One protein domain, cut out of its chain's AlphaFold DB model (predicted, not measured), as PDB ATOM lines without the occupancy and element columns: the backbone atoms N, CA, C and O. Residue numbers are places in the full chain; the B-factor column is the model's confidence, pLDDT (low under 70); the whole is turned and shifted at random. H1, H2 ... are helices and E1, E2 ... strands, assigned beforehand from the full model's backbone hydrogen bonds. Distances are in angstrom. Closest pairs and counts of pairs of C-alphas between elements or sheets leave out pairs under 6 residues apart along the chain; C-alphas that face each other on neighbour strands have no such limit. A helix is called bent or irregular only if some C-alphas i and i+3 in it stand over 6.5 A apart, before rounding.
ATOM      1  N   TYR A   2     201.572 255.677 333.991       47.50
ATOM      2  CA  TYR A   2     200.778 256.910 334.037       47.50
ATOM      3  C   TYR A   2     200.787 257.565 332.651       47.50
ATOM      4  O   TYR A   2     201.857 257.910 332.158       47.50
ATOM      5  N   ASP A   3     199.616 257.700 332.025       58.62
ATOM      6  CA  ASP A   3     199.429 258.431 330.768       58.62
ATOM      7  C   ASP A   3     199.126 259.913 331.083       58.62
ATOM      8  O   ASP A   3     198.027 260.232 331.550       58.62
ATOM      9  N   PRO A   4     200.053 260.849 330.809       55.47
ATOM     10  CA  PRO A   4     199.858 262.275 331.075       55.47
ATOM     11  C   PRO A   4     198.694 262.898 330.286       55.47
ATOM     12  O   PRO A   4     198.188 263.957 330.668       55.47
ATOM     13  N   SER A   5     198.235 262.257 329.202       56.91
ATOM     14  CA  SER A   5     197.080 262.719 328.428       56.91
ATOM     15  C   SER A   5     195.745 262.515 329.159       56.91
ATOM     16  O   SER A   5     194.772 263.203 328.840       56.91
ATOM     17  N   ALA A   6     195.712 261.691 330.215       52.44
ATOM     18  CA  ALA A   6     194.546 261.523 331.084       52.44
ATOM     19  C   ALA A   6     194.113 262.841 331.755       52.44
ATOM     20  O   ALA A   6     192.922 263.126 331.837       52.44
ATOM     21  N   ARG A   7     195.064 263.710 332.142       48.12
ATOM     22  CA  ARG A   7     194.758 265.048 332.690       48.12
ATOM     23  C   ARG A   7     194.311 266.053 331.626       48.12
ATOM     24  O   ARG A   7     193.535 266.948 331.932       48.12
ATOM     25  N   LYS A   8     194.756 265.915 330.370       47.78
ATOM     26  CA  LYS A   8     194.269 266.744 329.246       47.78
ATOM     27  C   LYS A   8     192.844 266.356 328.830       47.78
ATOM     28  O   LYS A   8     192.066 267.230 328.463       47.78
ATOM     29  N   ARG A   9     192.489 265.072 328.957       52.34
ATOM     30  CA  ARG A   9     191.116 264.557 328.823       52.34
ATOM     31  C   ARG A   9     190.211 264.895 330.015       52.34
ATOM     32  O   ARG A   9     189.010 264.723 329.889       52.34
ATOM     33  N   ALA A  10     190.733 265.449 331.112       50.00
ATOM     34  CA  ALA A  10     189.941 265.832 332.290       50.00
ATOM     35  C   ALA A  10     188.928 266.974 332.041       50.00
ATOM     36  O   ALA A  10     188.193 267.340 332.949       50.00
ATOM     37  N   LYS A  11     188.886 267.549 330.829       57.22
ATOM     38  CA  LYS A  11     187.824 268.468 330.376       57.22
ATOM     39  C   LYS A  11     186.849 267.844 329.374       57.22
ATOM     40  O   LYS A  11     185.896 268.504 328.978       57.22
ATOM     41  N   ALA A  12     187.116 266.628 328.902       68.00
ATOM     42  CA  ALA A  12     186.206 265.931 328.009       68.00
ATOM     43  C   ALA A  12     185.075 265.319 328.839       68.00
ATOM     44  O   ALA A  12     185.323 264.742 329.892       68.00
ATOM     45  N   SER A  13     183.852 265.431 328.341       85.25
ATOM     46  CA  SER A  13     182.675 264.762 328.889       85.25
ATOM     47  C   SER A  13     182.014 263.960 327.780       85.25
ATOM     48  O   SER A  13     181.896 264.470 326.661       85.25
ATOM     49  N   LEU A  14     181.537 262.760 328.084       90.38
ATOM     50  CA  LEU A  14     180.643 262.019 327.210       90.38
ATOM     51  C   LEU A  14     179.203 262.410 327.534       90.38
ATOM     52  O   LEU A  14     178.712 262.136 328.628       90.38
ATOM     53  N   GLN A  15     178.536 263.045 326.576       93.00
ATOM     54  CA  GLN A  15     177.112 263.335 326.677       93.00
ATOM     55  C   GLN A  15     176.320 262.080 326.297       93.00
ATOM     56  O   GLN A  15     176.529 261.521 325.221       93.00
ATOM     57  N   VAL A  16     175.426 261.634 327.176       96.31
ATOM     58  CA  VAL A  16     174.579 260.455 326.969       96.31
ATOM     59  C   VAL A  16     173.129 260.909 327.017       96.31
ATOM     60  O   VAL A  16     172.655 261.335 328.063       96.31
ATOM     61  N   PHE A  17     172.429 260.831 325.891       97.50
ATOM     62  CA  PHE A  17     171.012 261.175 325.790       97.50
ATOM     63  C   PHE A  17     170.202 259.918 325.508       97.50
ATOM     64  O   PHE A  17     170.604 259.098 324.683       97.50
ATOM     65  N   GLY A  18     169.051 259.785 326.153       96.88
ATOM     66  CA  GLY A  18     168.141 258.681 325.881       96.88
ATOM     67  C   GLY A  18     166.778 258.864 326.542       96.88
ATOM     68  O   GLY A  18     166.477 259.948 327.048       96.88
ATOM     69  N   PRO A  19     165.921 257.832 326.524       96.50
ATOM     70  CA  PRO A  19     164.587 257.929 327.089       96.50
ATOM     71  C   PRO A  19     164.613 258.260 328.577       96.50
ATOM     72  O   PRO A  19     165.420 257.725 329.338       96.50
ATOM     73  N   GLY A  20     163.716 259.164 328.969       95.81
ATOM     74  CA  GLY A  20     163.428 259.428 330.369       95.81
ATOM     75  C   GLY A  20     162.524 258.374 330.989       95.81
ATOM     76  O   GLY A  20     162.129 257.401 330.345       95.81
ATOM     77  N   ARG A  21     162.174 258.589 332.256       95.00
ATOM     78  CA  ARG A  21     161.289 257.677 332.980       95.00
ATOM     79  C   ARG A  21     159.919 257.556 332.317       95.00
ATOM     80  O   ARG A  21     159.316 258.550 331.908       95.00
ATOM     81  N   ARG A  22     159.380 256.338 332.298       91.62
ATOM     82  CA  ARG A  22     157.973 256.099 331.959       91.62
ATOM     83  C   ARG A  22     157.081 256.686 333.062       91.62
ATOM     84  O   ARG A  22     157.293 256.414 334.239       91.62
ATOM     85  N   SER A  23     156.080 257.486 332.693       86.81
ATOM     86  CA  SER A  23     155.232 258.212 333.656       86.81
ATOM     87  C   SER A  23     154.256 257.323 334.435       86.81
ATOM     88  O   SER A  23     153.874 257.659 335.552       86.81
ATOM     89  N   VAL A  24     153.844 256.194 333.858       91.44
ATOM     90  CA  VAL A  24     152.896 255.241 334.451       91.44
ATOM     91  C   VAL A  24     153.271 253.820 334.045       91.44
ATOM     92  O   VAL A  24     153.670 253.585 332.906       91.44
ATOM     93  N   LEU A  25     153.132 252.857 334.957       92.06
ATOM     94  CA  LEU A  25     153.420 251.457 334.654       92.06
ATOM     95  C   LEU A  25     152.495 250.905 333.555       92.06
ATOM     96  O   LEU A  25     151.330 251.310 333.471       92.06
ATOM     97  N   PRO A  26     152.989 249.969 332.720       91.00
ATOM     98  CA  PRO A  26     152.130 249.218 331.817       91.00
ATOM     99  C   PRO A  26     151.002 248.516 332.590       91.00
ATOM    100  O   PRO A  26     151.229 248.047 333.709       91.00
ATOM    101  N   PRO A  27     149.792 248.407 332.017       88.56
ATOM    102  CA  PRO A  27     148.726 247.641 332.639       88.56
ATOM    103  C   PRO A  27     149.100 246.157 332.687       88.56
ATOM    104  O   PRO A  27     149.841 245.657 331.838       88.56
ATOM    105  N   LEU A  28     148.525 245.435 333.646       86.12
ATOM    106  CA  LEU A  28     148.638 243.982 333.690       86.12
ATOM    107  C   LEU A  28     148.044 243.365 332.424       86.12
ATOM    108  O   LEU A  28     146.962 243.748 331.968       86.12
ATOM    109  N   SER A  29     148.728 242.356 331.891       82.00
ATOM    110  CA  SER A  29     148.172 241.529 330.825       82.00
ATOM    111  C   SER A  29     146.876 240.862 331.285       82.00
ATOM    112  O   SER A  29     146.725 240.476 332.447       82.00
ATOM    113  N   LYS A  30     145.932 240.698 330.355       79.06
ATOM    114  CA  LYS A  30     144.623 240.094 330.632       79.06
ATOM    115  C   LYS A  30     144.785 238.732 331.321       79.06
ATOM    116  O   LYS A  30     145.428 237.840 330.779       79.06
ATOM    117  N   GLY A  31     144.159 238.574 332.487       79.00
ATOM    118  CA  GLY A  31     144.182 237.333 333.271       79.00
ATOM    119  C   GLY A  31     145.299 237.244 334.316       79.00
ATOM    120  O   GLY A  31     145.264 236.327 335.133       79.00
ATOM    121  N   LEU A  32     146.247 238.186 334.341       78.50
ATOM    122  CA  LEU A  32     147.189 238.309 335.454       78.50
ATOM    123  C   LEU A  32     146.514 238.977 336.660       78.50
ATOM    124  O   LEU A  32     145.727 239.913 336.509       78.50
ATOM    125  N   VAL A  33     146.835 238.484 337.858       80.75
ATOM    126  CA  VAL A  33     146.316 238.970 339.144       80.75
ATOM    127  C   VAL A  33     147.494 239.378 340.033       80.75
ATOM    128  O   VAL A  33     148.513 238.691 340.063       80.75
ATOM    129  N   GLY A  34     147.342 240.481 340.773       82.06
ATOM    130  CA  GLY A  34     148.410 241.086 341.579       82.06
ATOM    131  C   GLY A  34     149.275 242.065 340.779       82.06
ATOM    132  O   GLY A  34     149.161 242.137 339.564       82.06
ATOM    133  N   ASN A  35     150.127 242.838 341.454       73.00
ATOM    134  CA  ASN A  35     150.979 243.849 340.816       73.00
ATOM    135  C   ASN A  35     152.455 243.631 341.192       73.00
ATOM    136  O   ASN A  35     152.964 244.340 342.064       73.00
ATOM    137  N   PRO A  36     153.141 242.616 340.624       81.44
ATOM    138  CA  PRO A  36     154.572 242.468 340.834       81.44
ATOM    139  C   PRO A  36     155.291 243.619 340.126       81.44
ATOM    140  O   PRO A  36     155.480 243.608 338.911       81.44
ATOM    141  N   VAL A  37     155.672 244.629 340.901       90.19
ATOM    142  CA  VAL A  37     156.504 245.736 340.432       90.19
ATOM    143  C   VAL A  37     157.959 245.366 340.686       90.19
ATOM    144  O   VAL A  37     158.368 245.180 341.831       90.19
ATOM    145  N   ILE A  38     158.735 245.237 339.614       91.88
ATOM    146  CA  ILE A  38     160.183 245.031 339.699       91.88
ATOM    147  C   ILE A  38     160.836 246.388 339.993       91.88
ATOM    148  O   ILE A  38     160.477 247.374 339.353       91.88
ATOM    149  N   HIS A  39     161.765 246.437 340.954       93.25
ATOM    150  CA  HIS A  39     162.398 247.677 341.433       93.25
ATOM    151  C   HIS A  39     161.380 248.755 341.860       93.25
ATOM    152  O   HIS A  39     161.304 249.812 341.236       93.25
ATOM    153  N   PRO A  40     160.559 248.518 342.906       92.50
ATOM    154  CA  PRO A  40     159.505 249.450 343.327       92.50
ATOM    155  C   PRO A  40     160.012 250.857 343.689       92.50
ATOM    156  O   PRO A  40     159.247 251.816 343.628       92.50
ATOM    157  N   GLU A  41     161.287 250.996 344.047       92.81
ATOM    158  CA  GLU A  41     161.968 252.266 344.296       92.81
ATOM    159  C   GLU A  41     162.179 253.109 343.028       92.81
ATOM    160  O   GLU A  41     162.206 254.338 343.103       92.81
ATOM    161  N   ASN A  42     162.322 252.459 341.870       93.44
ATOM    162  CA  ASN A  42     162.452 253.110 340.572       93.44
ATOM    163  C   ASN A  42     161.955 252.190 339.439       93.44
ATOM    164  O   ASN A  42     162.748 251.669 338.650       93.44
ATOM    165  N   PRO A  43     160.634 251.990 339.319       93.19
ATOM    166  CA  PRO A  43     160.073 250.937 338.473       93.19
ATOM    167  C   PRO A  43     159.966 251.351 336.997       93.19
ATOM    168  O   PRO A  43     159.285 250.719 336.192       93.19
ATOM    169  N   SER A  44     160.561 252.486 336.639       93.88
ATOM    170  CA  SER A  44     160.481 253.100 335.315       93.88
ATOM    171  C   SER A  44     161.758 253.876 335.018       93.88
ATOM    172  O   SER A  44     161.687 254.983 334.500       93.88
ATOM    173  N   ALA A  45     162.904 253.305 335.401       95.56
ATOM    174  CA  ALA A  45     164.220 253.916 335.267       95.56
ATOM    175  C   ALA A  45     164.459 254.492 333.859       95.56
ATOM    176  O   ALA A  45     164.213 253.827 332.852       95.56
ATOM    177  N   GLY A  46     164.929 255.739 333.813       96.88
ATOM    178  CA  GLY A  46     165.352 256.418 332.591       96.88
ATOM    179  C   GLY A  46     166.835 256.206 332.287       96.88
ATOM    180  O   GLY A  46     167.547 255.461 332.963       96.88
ATOM    181  N   THR A  47     167.329 256.925 331.287       97.69
ATOM    182  CA  THR A  47     168.735 256.889 330.862       97.69
ATOM    183  C   THR A  47     169.670 257.370 331.959       97.69
ATOM    184  O   THR A  47     170.710 256.754 332.203       97.69
ATOM    185  N   ARG A  48     169.298 258.444 332.660       97.19
ATOM    186  CA  ARG A  48     170.094 258.950 333.777       97.19
ATOM    187  C   ARG A  48     170.208 257.914 334.894       97.19
ATOM    188  O   ARG A  48     171.313 257.644 335.356       97.19
ATOM    189  N   ASP A  49     169.092 257.292 335.265       97.25
ATOM    190  CA  ASP A  49     169.061 256.260 336.305       97.25
ATOM    191  C   ASP A  49     169.907 255.041 335.922       97.25
ATOM    192  O   ASP A  49     170.591 254.471 336.772       97.25
ATOM    193  N   PHE A  50     169.879 254.645 334.645       96.62
ATOM    194  CA  PHE A  50     170.692 253.548 334.128       96.62
ATOM    195  C   PHE A  50     172.191 253.836 334.284       96.62
ATOM    196  O   PHE A  50     172.925 253.008 334.828       96.62
ATOM    197  N   VAL A  51     172.645 255.023 333.870       96.31
ATOM    198  CA  VAL A  51     174.055 255.423 334.004       96.31
ATOM    199  C   VAL A  51     174.457 255.542 335.476       96.31
ATOM    200  O   VAL A  51     175.507 255.025 335.862       96.31
ATOM    201  N   GLU A  52     173.624 256.160 336.317       94.69
ATOM    202  CA  GLU A  52     173.872 256.272 337.761       94.69
ATOM    203  C   GLU A  52     173.966 254.889 338.427       94.69
ATOM    204  O   GLU A  52     174.880 254.643 339.218       94.69
ATOM    205  N   SER A  53     173.090 253.953 338.052       95.19
ATOM    206  CA  SER A  53     173.089 252.579 338.569       95.19
ATOM    207  C   SER A  53     174.318 251.790 338.118       95.19
ATOM    208  O   SER A  53     174.903 251.060 338.919       95.19
ATOM    209  N   LEU A  54     174.766 251.963 336.868       94.38
ATOM    210  CA  LEU A  54     176.003 251.355 336.376       94.38
ATOM    211  C   LEU A  54     177.219 251.874 337.155       94.38
ATOM    212  O   LEU A  54     178.076 251.087 337.559       94.38
ATOM    213  N   MET A  55     177.285 253.186 337.409       93.19
ATOM    214  CA  MET A  55     178.357 253.769 338.219       93.19
ATOM    215  C   MET A  55     178.321 253.245 339.657       93.19
ATOM    216  O   MET A  55     179.361 252.864 340.192       93.19
ATOM    217  N   ALA A  56     177.135 253.159 340.264       93.50
ATOM    218  CA  ALA A  56     176.968 252.606 341.606       93.50
ATOM    219  C   ALA A  56     177.386 251.127 341.684       93.50
ATOM    220  O   ALA A  56     178.074 250.730 342.626       93.50
ATOM    221  N   GLY A  57     177.047 250.323 340.672       94.81
ATOM    222  CA  GLY A  57     177.439 248.914 340.583       94.81
ATOM    223  C   GLY A  57     178.956 248.697 340.510       94.81
ATOM    224  O   GLY A  57     179.445 247.636 340.893       94.81
ATOM    225  N   LEU A  58     179.712 249.711 340.083       94.00
ATOM    226  CA  LEU A  58     181.173 249.684 339.975       94.00
ATOM    227  C   LEU A  58     181.887 250.341 341.169       94.00
ATOM    228  O   LEU A  58     183.108 250.508 341.138       94.00
ATOM    229  N   ALA A  59     181.169 250.685 342.244       94.56
ATOM    230  CA  ALA A  59     181.717 251.458 343.359       94.56
ATOM    231  C   ALA A  59     182.968 250.833 344.007       94.56
ATOM    232  O   ALA A  59     183.862 251.562 344.439       94.56
ATOM    233  N   ALA A  60     183.066 249.500 344.086       95.06
ATOM    234  CA  ALA A  60     184.241 248.832 344.656       95.06
ATOM    235  C   ALA A  60     185.515 249.089 343.826       95.06
ATOM    236  O   ALA A  60     186.528 249.518 344.379       95.06
ATOM    237  N   ASP A  61     185.447 248.901 342.502       93.69
ATOM    238  CA  ASP A  61     186.554 249.187 341.577       93.69
ATOM    239  C   ASP A  61     186.895 250.684 341.576       93.69
ATOM    240  O   ASP A  61     188.058 251.059 341.727       93.69
ATOM    241  N   GLN A  62     185.881 251.551 341.526       91.44
ATOM    242  CA  GLN A  62     186.075 253.001 341.574       91.44
ATOM    243  C   GLN A  62     186.797 253.450 342.850       91.44
ATOM    244  O   GLN A  62     187.699 254.284 342.784       91.44
ATOM    245  N   ASN A  63     186.457 252.883 344.011       93.56
ATOM    246  CA  ASN A  63     187.137 253.214 345.262       93.56
ATOM    247  C   ASN A  63     188.613 252.797 345.251       93.56
ATOM    248  O   ASN A  63     189.446 253.566 345.729       93.56
ATOM    249  N   ILE A  64     188.956 251.631 344.692       92.69
ATOM    250  CA  ILE A  64     190.356 251.205 344.528       92.69
ATOM    251  C   ILE A  64     191.085 252.204 343.626       92.69
ATOM    252  O   ILE A  64     192.090 252.796 344.012       92.69
ATOM    253  N   ARG A  65     190.533 252.465 342.446       89.12
ATOM    254  CA  ARG A  65     191.142 253.338 341.445       89.12
ATOM    255  C   ARG A  65     191.345 254.768 341.947       89.12
ATOM    256  O   ARG A  65     192.444 255.312 341.855       89.12
ATOM    257  N   VAL A  66     190.310 255.384 342.507       90.25
ATOM    258  CA  VAL A  66     190.374 256.786 342.943       90.25
ATOM    259  C   VAL A  66     191.206 256.928 344.218       90.25
ATOM    260  O   VAL A  66     192.071 257.798 344.289       90.25
ATOM    261  N   ARG A  67     190.985 256.077 345.231       90.81
ATOM    262  CA  ARG A  67     191.615 256.254 346.554       90.81
ATOM    263  C   ARG A  67     193.023 255.676 346.641       90.81
ATOM    264  O   ARG A  67     193.847 256.251 347.345       90.81
ATOM    265  N   ASN A  68     193.282 254.540 345.992       90.88
ATOM    266  CA  ASN A  68     194.574 253.850 346.063       90.88
ATOM    267  C   ASN A  68     195.481 254.197 344.875       90.88
ATOM    268  O   ASN A  68     196.668 254.436 345.070       90.88
ATOM    269  N   GLU A  69     194.940 254.254 343.655       88.31
ATOM    270  CA  GLU A  69     195.745 254.507 342.445       88.31
ATOM    271  C   GLU A  69     195.809 255.994 342.054       88.31
ATOM    272  O   GLU A  69     196.639 256.382 341.229       88.31
ATOM    273  N   GLY A  70     194.953 256.838 342.643       85.06
ATOM    274  CA  GLY A  70     194.917 258.278 342.391       85.06
ATOM    275  C   GLY A  70     194.425 258.654 340.991       85.06
ATOM    276  O   GLY A  70     194.775 259.728 340.489       85.06
ATOM    277  N   VAL A  71     193.652 257.784 340.329       84.25
ATOM    278  CA  VAL A  71     193.046 258.140 339.039       84.25
ATOM    279  C   VAL A  71     191.873 259.111 339.242       84.25
ATOM    280  O   VAL A  71     191.242 259.090 340.302       84.25
ATOM    281  N   PRO A  72     191.557 259.962 338.248       83.06
ATOM    282  CA  PRO A  72     190.423 260.872 338.335       83.06
ATOM    283  C   PRO A  72     189.096 260.144 338.551       83.06
ATOM    284  O   PRO A  72     188.880 259.050 338.029       83.06
ATOM    285  N   ASP A  73     188.195 260.801 339.272       85.38
ATOM    286  CA  ASP A  73     186.810 260.369 339.380       85.38
ATOM    287  C   ASP A  73     186.133 260.448 338.006       85.38
ATOM    288  O   ASP A  73     186.017 261.518 337.408       85.38
ATOM    289  N   VAL A  74     185.725 259.295 337.480       84.06
ATOM    290  CA  VAL A  74     185.110 259.187 336.151       84.06
ATOM    291  C   VAL A  74     183.611 259.466 336.170       84.06
ATOM    292  O   VAL A  74     182.998 259.503 335.108       84.06
ATOM    293  N   ARG A  75     182.995 259.679 337.339       85.12
ATOM    294  CA  ARG A  75     181.560 259.992 337.419       85.12
ATOM    295  C   ARG A  75     181.235 261.305 336.707       85.12
ATOM    296  O   ARG A  75     180.254 261.364 335.980       85.12
ATOM    297  N   ASP A  76     182.123 262.293 336.803       80.75
ATOM    298  CA  ASP A  76     181.969 263.583 336.118       80.75
ATOM    299  C   ASP A  76     182.217 263.493 334.599       80.75
ATOM    300  O   ASP A  76     181.884 264.415 333.852       80.75
ATOM    301  N   PHE A  77     182.782 262.385 334.106       87.50
ATOM    302  CA  PHE A  77     182.976 262.175 332.672       87.50
ATOM    303  C   PHE A  77     181.654 261.872 331.957       87.50
ATOM    304  O   PHE A  77     181.446 262.352 330.843       87.50
ATOM    305  N   PHE A  78     180.760 261.098 332.579       91.69
ATOM    306  CA  PHE A  78     179.478 260.710 331.991       91.69
ATOM    307  C   PHE A  78     178.392 261.723 332.351       91.69
ATOM    308  O   PHE A  78     177.949 261.808 333.491       91.69
ATOM    309  N   GLN A  79     177.932 262.478 331.360       93.00
ATOM    310  CA  GLN A  79     176.871 263.467 331.514       93.00
ATOM    311  C   GLN A  79     175.593 262.891 330.905       93.00
ATOM    312  O   GLN A  79     175.373 262.994 329.698       93.00
ATOM    313  N   ALA A  80     174.807 262.199 331.733       96.38
ATOM    314  CA  ALA A  80     173.596 261.503 331.310       96.38
ATOM    315  C   ALA A  80     172.347 262.383 331.423       96.38
ATOM    316  O   ALA A  80     172.104 263.017 332.452       96.38
ATOM    317  N   HIS A  81     171.530 262.365 330.375       97.12
ATOM    318  CA  HIS A  81     170.344 263.195 330.222       97.12
ATOM    319  C   HIS A  81     169.157 262.347 329.779       97.12
ATOM    320  O   HIS A  81     169.196 261.669 328.752       97.12
ATOM    321  N   ASP A  82     168.068 262.463 330.528       97.62
ATOM    322  CA  ASP A  82     166.760 262.024 330.065       97.62
ATOM    323  C   ASP A  82     166.231 263.043 329.050       97.62
ATOM    324  O   ASP A  82     166.115 264.238 329.349       97.62
ATOM    325  N   ILE A  83     165.889 262.579 327.850       97.25
ATOM    326  CA  ILE A  83     165.249 263.405 326.828       97.25
ATOM    327  C   ILE A  83     163.864 263.800 327.338       97.25
ATOM    328  O   ILE A  83     162.994 262.956 327.566       97.25
ATOM    329  N   LYS A  84     163.662 265.108 327.503       93.88
ATOM    330  CA  LYS A  84     162.372 265.679 327.884       93.88
ATOM    331  C   LYS A  84     161.510 265.861 326.645       93.88
ATOM    332  O   LYS A  84     161.961 266.419 325.647       93.88
ATOM    333  N   LEU A  85     160.271 265.397 326.731       93.75
ATOM    334  CA  LEU A  85     159.277 265.643 325.697       93.75
ATOM    335  C   LEU A  85     158.869 267.124 325.694       93.75
ATOM    336  O   LEU A  85     158.920 267.754 326.753       93.75
TER     337      LEU A  85
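Overview. This is residues 2 to 85 of the 255 residues of a protein of Polaromonas sp. OV174 (UniProt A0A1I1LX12). This is an open, drawn-out model: two parallel strands, E1 and E2, lie side by side, helix H2 packs on them by its first part and slopes away, and H3 follows round a corner at its far end. At one end of the long axis the unnamed stretch of residues 20 to 46 makes a long loop whose residues 29 to 34 stick out, and towards the other end lie the short H1 and H3. The printed part has 84 residues, with three named helices and two named strands in the order H1 E1 H2 H3 E2; the class is mixed, helices and strands, with under half of the residues in named elements. The whole is only just extended, close to loose, with a radius of gyration of the C-alphas of 18.2 A, and spans 61 by 30 by 14 A.

Along the chain. Find C-alpha 5 at (197.080, 262.719, 328.428), where H1 begins; it takes residues 5 to 11 and is only just irregular, with C-alphas 8 and 11 6.8 A apart. Next comes E1, residues 14 to 19, 16.6 A long. Go on to C-alpha 47 at (168.735, 256.889, 330.862), where H2 starts; it covers residues 47 to 57 and 15.3 A. H3, residues 59 to 68, measures 13.4 A. E2, residues 78 to 83, is 15.4 A long and ends at C-alpha 83, (165.249, 263.405, 326.828).

Arrangement. Look first at E1 and E2, parallel neighbours at 27 degrees, where C-alphas 16 and 80 face each other at 4.6 A. Across them, N 81 and O 16 are 2.8 A apart and N 16 and O 79 2.9 A, both within hydrogen-bond range. E1, H2, H3 and E2 form a strand-helix-strand unit, two parallel neighbour strands with helices between them along the chain, and its crossover is right-handed. The closest C-alphas of H2 and E2 are those of Arg 48 and Ala 80, 5.0 A apart. The closest of E1 and H2 are those of Gly 18 and Thr 47, at 5.3 A. H2 and H3 meet only through their link. H1 is apart from H2, H3 and E2, and E1 is apart from H3. In H2 and H3 every O i to N i+4 pair is within hydrogen-bond range; in H1, 2 of 3 are.

Size, cuts and confidence. The two C-alphas farthest apart are those of Pro 4 and Gly 31, at 61.0 A. The printed part has no cut. The link from E1 to H2, 27 residues, is long, and within it residues 29 to 34 stand free. The mean pLDDT of the printed part is 86.1; look for values under 70 at residues 2 to 12.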